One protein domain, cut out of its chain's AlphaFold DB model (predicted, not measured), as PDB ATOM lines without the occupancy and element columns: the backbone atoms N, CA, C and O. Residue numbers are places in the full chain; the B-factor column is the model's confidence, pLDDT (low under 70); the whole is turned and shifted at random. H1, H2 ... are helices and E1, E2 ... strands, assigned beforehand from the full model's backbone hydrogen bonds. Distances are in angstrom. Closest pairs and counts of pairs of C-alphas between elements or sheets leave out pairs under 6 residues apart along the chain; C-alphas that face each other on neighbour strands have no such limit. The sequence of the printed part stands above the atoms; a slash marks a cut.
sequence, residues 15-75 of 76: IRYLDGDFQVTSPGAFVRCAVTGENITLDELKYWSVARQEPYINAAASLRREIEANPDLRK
ATOM      1  N   ILE A  15     -29.572  40.704 246.413       91.50
ATOM      2  CA  ILE A  15     -28.115  40.676 246.329       91.50
ATOM      3  C   ILE A  15     -27.664  39.333 245.771       91.50
ATOM      4  O   ILE A  15     -28.205  38.287 246.126       91.50
ATOM      5  N   ARG A  16     -26.680  39.386 244.875       93.75
ATOM      6  CA  ARG A  16     -25.904  38.239 244.426       93.75
ATOM      7  C   ARG A  16     -24.608  38.220 245.221       93.75
ATOM      8  O   ARG A  16     -23.812  39.147 245.126       93.75
ATOM      9  N   TYR A  17     -24.413  37.170 245.993       93.69
ATOM     10  CA  TYR A  17     -23.257  37.026 246.864       93.69
ATOM     11  C   TYR A  17     -22.080  36.461 246.070       93.69
ATOM     12  O   TYR A  17     -22.245  35.478 245.347       93.69
ATOM     13  N   LEU A  18     -20.908  37.073 246.188       92.88
ATOM     14  CA  LEU A  18     -19.672  36.650 245.534       92.88
ATOM     15  C   LEU A  18     -18.627  36.289 246.595       92.88
ATOM     16  O   LEU A  18     -18.816  36.510 247.795       92.88
ATOM     17  N   ASP A  19     -17.530  35.691 246.146       87.06
ATOM     18  CA  ASP A  19     -16.389  35.369 246.999       87.06
ATOM     19  C   ASP A  19     -15.647  36.665 247.357       87.06
ATOM     20  O   ASP A  19     -14.897  37.210 246.552       87.06
ATOM     21  N   GLY A  20     -15.959  37.218 248.531       86.12
ATOM     22  CA  GLY A  20     -15.356  38.451 249.049       86.12
ATOM     23  C   GLY A  20     -16.047  39.764 248.662       86.12
ATOM     24  O   GLY A  20     -15.660  40.807 249.178       86.12
ATOM     25  N   ASP A  21     -17.081  39.731 247.821       90.88
ATOM     26  CA  ASP A  21     -17.883  40.907 247.452       90.88
ATOM     27  C   ASP A  21     -19.363  40.525 247.280       90.88
ATOM     28  O   ASP A  21     -19.724  39.345 247.307       90.88
ATOM     29  N   PHE A  22     -20.251  41.498 247.100       92.12
ATOM     30  CA  PHE A  22     -21.630  41.225 246.738       92.12
ATOM     31  C   PHE A  22     -22.176  42.260 245.756       92.12
ATOM     32  O   PHE A  22     -21.983  43.466 245.878       92.12
ATOM     33  N   GLN A  23     -22.955  41.783 244.790       91.94
ATOM     34  CA  GLN A  23     -23.554  42.622 243.768       91.94
ATOM     35  C   GLN A  23     -25.038  42.851 244.052       91.94
ATOM     36  O   GLN A  23     -25.854  41.924 244.030       91.94
ATOM     37  N   VAL A  24     -25.423  44.110 244.250       90.44
ATOM     38  CA  VAL A  24     -26.830  44.490 244.414       90.44
ATOM     39  C   VAL A  24     -27.536  44.410 243.059       90.44
ATOM     40  O   VAL A  24     -27.314  45.220 242.166       90.44
ATOM     41  N   THR A  25     -28.397  43.406 242.901       91.12
ATOM     42  CA  THR A  25     -29.237  43.197 241.710       91.12
ATOM     43  C   THR A  25     -30.509  44.044 241.764       91.12
ATOM     44  O   THR A  25     -31.035  44.458 240.735       91.12
ATOM     45  N   SER A  26     -31.042  44.298 242.961       87.81
ATOM     46  CA  SER A  26     -32.179  45.202 243.152       87.81
ATOM     47  C   SER A  26     -31.968  46.083 244.377       87.81
ATOM     48  O   SER A  26     -31.639  45.547 245.439       87.81
ATOM     49  N   PRO A  27     -32.173  47.408 244.247       84.75
ATOM     50  CA  PRO A  27     -31.954  48.343 245.337       84.75
ATOM     51  C   PRO A  27     -32.930  48.072 246.484       84.75
ATOM     52  O   PRO A  27     -34.137  47.933 246.279       84.75
ATOM     53  N   GLY A  28     -32.391  48.032 247.697       87.62
ATOM     54  CA  GLY A  28     -33.131  47.847 248.937       87.62
ATOM     55  C   GLY A  28     -32.272  48.244 250.134       87.62
ATOM     56  O   GLY A  28     -31.109  48.603 249.967       87.62
ATOM     57  N   ALA A  29     -32.856  48.212 251.328       88.06
ATOM     58  CA  ALA A  29     -32.196  48.667 252.554       88.06
ATOM     59  C   ALA A  29     -31.664  47.517 253.421       88.06
ATOM     60  O   ALA A  29     -30.730  47.704 254.199       88.06
ATOM     61  N   PHE A  30     -32.258  46.331 253.297       91.06
ATOM     62  CA  PHE A  30     -31.887  45.155 254.079       91.06
ATOM     63  C   PHE A  30     -32.034  43.880 253.249       91.06
ATOM     64  O   PHE A  30     -32.761  43.859 252.260       91.06
ATOM     65  N   VAL A  31     -31.402  42.798 253.686       92.62
ATOM     66  CA  VAL A  31     -31.665  41.421 253.245       92.62
ATOM     67  C   VAL A  31     -32.237  40.614 254.410       92.62
ATOM     68  O   VAL A  31     -32.139  41.040 255.556       92.62
ATOM     69  N   ARG A  32     -32.861  39.461 254.160       92.62
ATOM     70  CA  ARG A  32     -33.329  38.582 255.244       92.62
ATOM     71  C   ARG A  32     -32.382  37.428 255.479       92.62
ATOM     72  O   ARG A  32     -32.034  36.722 254.538       92.62
ATOM     73  N   CYS A  33     -32.038  37.206 256.741       93.81
ATOM     74  CA  CYS A  33     -31.266  36.059 257.186       93.81
ATOM     75  C   CYS A  33     -31.943  34.757 256.749       93.81
ATOM     76  O   CYS A  33     -33.094  34.509 257.107       93.81
ATOM     77  N   ALA A  34     -31.223  33.884 256.045       92.62
ATOM     78  CA  ALA A  34     -31.779  32.606 255.596       92.62
ATOM     79  C   ALA A  34     -32.047  31.616 256.749       92.62
ATOM     80  O   ALA A  34     -32.800  30.660 256.583       92.62
ATOM     81  N   VAL A  35     -31.430  31.835 257.916       92.06
ATOM     82  CA  VAL A  35     -31.526  30.938 259.082       92.06
ATOM     83  C   VAL A  35     -32.558  31.430 260.092       92.06
ATOM     84  O   VAL A  35     -33.380  30.643 260.552       92.06
ATOM     85  N   THR A  36     -32.511  32.716 260.457       91.44
ATOM     86  CA  THR A  36     -33.402  33.299 261.478       91.44
ATOM     87  C   THR A  36     -34.599  34.037 260.883       91.44
ATOM     88  O   THR A  36     -35.585  34.247 261.579       91.44
ATOM     89  N   GLY A  37     -34.541  34.432 259.607       90.62
ATOM     90  CA  GLY A  37     -35.564  35.262 258.962       90.62
ATOM     91  C   GLY A  37     -35.501  36.750 259.322       90.62
ATOM     92  O   GLY A  37     -36.304  37.524 258.805       90.62
ATOM     93  N   GLU A  38     -34.559  37.163 260.175       90.69
ATOM     94  CA  GLU A  38     -34.400  38.557 260.599       90.69
ATOM     95  C   GLU A  38     -33.870  39.464 259.485       90.69
ATOM     96  O   GLU A  38     -33.172  39.024 258.570       90.69
ATOM     97  N   ASN A  39     -34.191  40.751 259.586       91.12
ATOM     98  CA  ASN A  39     -33.725  41.780 258.666       91.12
ATOM     99  C   ASN A  39     -32.275  42.160 258.995       91.12
ATOM    100  O   ASN A  39     -31.978  42.590 260.103       91.12
ATOM    101  N   ILE A  40     -31.388  42.031 258.013       92.38
ATOM    102  CA  ILE A  40     -29.974  42.394 258.084       92.38
ATOM    103  C   ILE A  40     -29.782  43.613 257.194       92.38
ATOM    104  O   ILE A  40     -29.999  43.536 255.982       92.38
ATOM    105  N   THR A  41     -29.396  44.744 257.770       91.25
ATOM    106  CA  THR A  41     -29.075  45.931 256.974       91.25
ATOM    107  C   THR A  41     -27.868  45.655 256.073       91.25
ATOM    108  O   THR A  41     -27.023  44.818 256.388       91.25
ATOM    109  N   LEU A  42     -27.773  46.335 254.928       88.00
ATOM    110  CA  LEU A  42     -26.644  46.111 254.010       88.00
ATOM    111  C   LEU A  42     -25.281  46.470 254.622       88.00
ATOM    112  O   LEU A  42     -24.277  45.891 254.228       88.00
ATOM    113  N   ASP A  43     -25.257  47.390 255.588       88.62
ATOM    114  CA  ASP A  43     -24.059  47.771 256.346       88.62
ATOM    115  C   ASP A  43     -23.612  46.670 257.328       88.62
ATOM    116  O   ASP A  43     -22.421  46.404 257.502       88.62
ATOM    117  N   GLU A  44     -24.572  45.962 257.928       90.44
ATOM    118  CA  GLU A  44     -24.308  44.870 258.871       90.44
ATOM    119  C   GLU A  44     -24.114  43.508 258.195       90.44
ATOM    120  O   GLU A  44     -23.738  42.530 258.852       90.44
ATOM    121  N   LEU A  45     -24.340  43.422 256.882       91.19
ATOM    122  CA  LEU A  45     -24.174  42.209 256.092       91.19
ATOM    123  C   LEU A  45     -22.687  41.835 255.970       91.19
ATOM    124  O   LEU A  45     -22.006  42.169 255.006       91.19
ATOM    125  N   LYS A  46     -22.190  41.105 256.970       91.50
ATOM    126  CA  LYS A  46     -20.796  40.629 257.046       91.50
ATOM    127  C   LYS A  46     -20.645  39.131 256.814       91.50
ATOM    128  O   LYS A  46     -19.539  38.659 256.575       91.50
ATOM    129  N   TYR A  47     -21.741  38.382 256.913       92.88
ATOM    130  CA  TYR A  47     -21.739  36.927 256.819       92.88
ATOM    131  C   TYR A  47     -22.708  36.482 255.727       92.88
ATOM    132  O   TYR A  47     -23.903  36.771 255.784       92.88
ATOM    133  N   TRP A  48     -22.200  35.765 254.730       94.25
ATOM    134  CA  TRP A  48     -23.002  35.184 253.656       94.25
ATOM    135  C   TRP A  48     -22.343  33.923 253.104       94.25
ATOM    136  O   TRP A  48     -21.131  33.743 253.204       94.25
ATOM    137  N   SER A  49     -23.140  33.051 252.486       92.31
ATOM    138  CA  SER A  49     -22.645  31.890 251.747       92.31
ATOM    139  C   SER A  49     -22.797  32.106 250.248       92.31
ATOM    140  O   SER A  49     -23.908  32.245 249.737       92.31
ATOM    141  N   VAL A  50     -21.678  32.060 249.526       92.38
ATOM    142  CA  VAL A  50     -21.648  32.149 248.056       92.38
ATOM    143  C   VAL A  50     -22.260  30.906 247.418       92.38
ATOM    144  O   VAL A  50     -23.074  31.018 246.505       92.38
ATOM    145  N   ALA A  51     -21.936  29.721 247.939       90.38
ATOM    146  CA  ALA A  51     -22.454  28.454 247.424       90.38
ATOM    147  C   ALA A  51     -23.987  28.363 247.514       90.38
ATOM    148  O   ALA A  51     -24.620  27.727 246.676       90.38
ATOM    149  N   ARG A  52     -24.584  29.005 248.527       90.62
ATOM    150  CA  ARG A  52     -26.030  28.951 248.797       90.62
ATOM    151  C   ARG A  52     -26.774  30.220 248.397       90.62
ATOM    152  O   ARG A  52     -27.994  30.190 248.312       90.62
ATOM    153  N   GLN A  53     -26.052  31.308 248.133       93.44
ATOM    154  CA  GLN A  53     -26.614  32.645 247.927       93.44
ATOM    155  C   GLN A  53     -27.506  33.089 249.102       93.44
ATOM    156  O   GLN A  53     -28.571  33.673 248.915       93.44
ATOM    157  N   GLU A  54     -27.063  32.795 250.324       94.00
ATOM    158  CA  GLU A  54     -27.812  33.019 251.562       94.00
ATOM    159  C   GLU A  54     -27.050  33.998 252.475       94.00
ATOM    160  O   GLU A  54     -25.883  33.735 252.785       94.00
ATOM    161  N   PRO A  55     -27.669  35.094 252.948       94.50
ATOM    162  CA  PRO A  55     -27.089  35.958 253.972       94.50
ATOM    163  C   PRO A  55     -27.385  35.448 255.387       94.50
ATOM    164  O   PRO A  55     -28.429  34.837 255.651       94.50
ATOM    165  N   TYR A  56     -26.501  35.780 256.324       95.25
ATOM    166  CA  TYR A  56     -26.614  35.415 257.731       95.25
ATOM    167  C   TYR A  56     -26.389  36.630 258.627       95.25
ATOM    168  O   TYR A  56     -25.509  37.450 258.385       95.25
ATOM    169  N   ILE A  57     -27.181  36.728 259.694       95.06
ATOM    170  CA  ILE A  57     -27.131  37.882 260.599       95.06
ATOM    171  C   ILE A  57     -25.878  37.886 261.481       95.06
ATOM    172  O   ILE A  57     -25.424  38.932 261.930       95.06
ATOM    173  N   ASN A  58     -25.296  36.714 261.738       93.81
ATOM    174  CA  ASN A  58     -24.088  36.567 262.538       93.81
ATOM    175  C   ASN A  58     -23.359  35.250 262.223       93.81
ATOM    176  O   ASN A  58     -23.875  34.371 261.525       93.81
ATOM    177  N   ALA A  59     -22.165  35.099 262.800       91.19
ATOM    178  CA  ALA A  59     -21.351  33.893 262.671       91.19
ATOM    179  C   ALA A  59     -22.073  32.624 263.162       91.19
ATOM    180  O   ALA A  59     -21.908  31.565 262.565       91.19
ATOM    181  N   ALA A  60     -22.911  32.713 264.203       92.38
ATOM    182  CA  ALA A  60     -23.646  31.558 264.724       92.38
ATOM    183  C   ALA A  60     -24.690  31.035 263.721       92.38
ATOM    184  O   ALA A  60     -24.832  29.825 263.554       92.38
ATOM    185  N   ALA A  61     -25.385  31.933 263.015       93.88
ATOM    186  CA  ALA A  61     -26.302  31.577 261.939       93.88
ATOM    187  C   ALA A  61     -25.554  30.922 260.766       93.88
ATOM    188  O   ALA A  61     -25.972  29.861 260.301       93.88
ATOM    189  N   SER A  62     -24.416  31.493 260.352       91.69
ATOM    190  CA  SER A  62     -23.564  30.905 259.308       91.69
ATOM    191  C   SER A  62     -23.086  29.501 259.692       91.69
ATOM    192  O   SER A  62     -23.253  28.558 258.922       91.69
ATOM    193  N   LEU A  63     -22.568  29.337 260.913       90.81
ATOM    194  CA  LEU A  63     -22.088  28.053 261.424       90.81
ATOM    195  C   LEU A  63     -23.211  27.017 261.506       90.81
ATOM    196  O   LEU A  63     -23.028  25.875 261.097       90.81
ATOM    197  N   ARG A  64     -24.395  27.400 261.999       91.12
ATOM    198  CA  ARG A  64     -25.554  26.499 262.050       91.12
ATOM    199  C   ARG A  64     -25.879  25.965 260.659       91.12
ATOM    200  O   ARG A  64     -26.065  24.760 260.501       91.12
ATOM    201  N   ARG A  65     -25.894  26.848 259.658       90.56
ATOM    202  CA  ARG A  65     -26.161  26.465 258.273       90.56
ATOM    203  C   ARG A  65     -25.062  25.581 257.693       90.56
ATOM    204  O   ARG A  65     -25.365  24.658 256.944       90.56
ATOM    205  N   GLU A  66     -23.809  25.832 258.055       88.69
ATOM    206  CA  GLU A  66     -22.658  25.031 257.642       88.69
ATOM    207  C   GLU A  66     -22.659  23.622 258.255       88.69
ATOM    208  O   GLU A  66     -22.351  22.658 257.562       88.69
ATOM    209  N   ILE A  67     -23.086  23.471 259.511       89.31
ATOM    210  CA  ILE A  67     -23.255  22.160 260.161       89.31
ATOM    211  C   ILE A  67     -24.406  21.373 259.521       89.31
ATOM    212  O   ILE A  67     -24.290  20.167 259.314       89.31
ATOM    213  N   GLU A  68     -25.520  22.039 259.192       86.62
ATOM    214  CA  GLU A  68     -26.628  21.413 258.452       86.62
ATOM    215  C   GLU A  68     -26.207  20.996 257.036       86.62
ATOM    216  O   GLU A  68     -26.676  19.987 256.516       86.62
ATOM    217  N   ALA A  69     -25.327  21.781 256.411       85.31
ATOM    218  CA  ALA A  69     -24.771  21.523 255.090       85.31
ATOM    219  C   ALA A  69     -23.791  20.350 255.060       85.31
ATOM    220  O   ALA A  69     -23.808  19.562 254.120       85.31
ATOM    221  N   ASN A  70     -22.917  20.295 256.062       83.44
ATOM    222  CA  ASN A  70     -21.786  19.389 256.147       83.44
ATOM    223  C   ASN A  70     -21.891  18.608 257.464       83.44
ATOM    224  O   ASN A  70     -21.258  18.980 258.458       83.44
ATOM    225  N   PRO A  71     -22.681  17.521 257.499       73.56
ATOM    226  CA  PRO A  71     -22.847  16.713 258.707       73.56
ATOM    227  C   PRO A  71     -21.521  16.114 259.207       73.56
ATOM    228  O   PRO A  71     -21.395  15.797 260.390       73.56
ATOM    229  N   ASP A  72     -20.515  16.009 258.339       79.00
ATOM    230  CA  ASP A  72     -19.161  15.557 258.663       79.00
ATOM    231  C   ASP A  72     -18.424  16.483 259.646       79.00
ATOM    232  O   ASP A  72     -17.597  16.010 260.426       79.00
ATOM    233  N   LEU A  73     -18.765  17.780 259.698       69.50
ATOM    234  CA  LEU A  73     -18.182  18.725 260.665       69.50
ATOM    235  C   LEU A  73     -18.598  18.429 262.111       69.50
ATOM    236  O   LEU A  73     -17.909  18.828 263.046       69.50
ATOM    237  N   ARG A  74     -19.701  17.701 262.319       64.25
ATOM    238  CA  ARG A  74     -20.189  17.331 263.656       64.25
ATOM    239  C   ARG A  74     -19.355  16.223 264.313       64.25
ATOM    240  O   ARG A  74     -19.561  15.929 265.486       64.25
ATOM    241  N   LYS A  75     -18.463  15.572 263.562       64.06
ATOM    242  CA  LYS A  75     -17.811  14.311 263.947       64.06
ATOM    243  C   LYS A  75     -16.400  14.441 264.536       64.06
ATOM    244  O   LYS A  75     -15.729  13.416 264.635       64.06
TER     245      LYS A  75
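This is residues 15 to 75 of the 76 residues of an uncharacterized protein of Mesorhizobium hungaricum (UniProt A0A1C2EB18). Three small two-stranded hairpins cluster into a body, with E5-E6 in the middle and E1-E2 and E3-E4 towards one end, and a helical arm leads away at the other end. H1 packs on the E5-E6 hairpin with its first part, and residues 70 to 75, with H2, stick out at the tip. The printed part has 61 residues, with named elements in the order E1 E2 E3 E4 E5 E6 H1 H2, three separate antiparallel sheets and a mixed class of helices and strands. It is compact by its radius of gyration of the C-alphas, 11.9 A, yet elongated in outline, spanning 41 by 22 by 13 A.

E5, residues 47 to 49, and E6, residues 54 to 56, form an antiparallel hairpin at 157 degrees, with N 49 and O 54 2.8 A apart. E3, residues 30 to 32, and E4, residues 39 to 41, form another at 145 degrees, with N 31 and O 40 2.8 A apart. The closest C-alphas of E3 and E6, Arg 32 and Pro 55, are 6.9 A apart. E1, residues 15 to 17, and E2, residues 22 to 26, form the third, at 157 degrees, with N 16 and O 23 2.8 A apart. The closest C-alphas of E1 and E5, Tyr 17 and Trp 48, are 7.0 A apart. E2 is apart from E5 and E6. For H1, residues 59 to 69, the closest C-alphas to E6 are Ser 62 and Tyr 56, 5.7 A. H2, residues 71 to 75, is close to H1 but not clearly touching, with the C-alphas of Ile 67 and Leu 73 6.1 A apart. In H1 every O i to N i+4 pair is within hydrogen-bond range; in H2 0 of 1 is, against 2 of 2 O i to N i+3 pairs.

E1 begins at C-alpha 15 (-28.115, 40.676, 246.329). E2 is 11.8 A long and H1 14.9 A. H2 ends at C-alpha 75 (-17.811, 14.311, 263.947).

The two C-alphas farthest apart, Pro 27 and Lys 75, are 41.3 A apart. The printed part has no cut, and no link is long. Confidence is under 70 at residues 73 to 75.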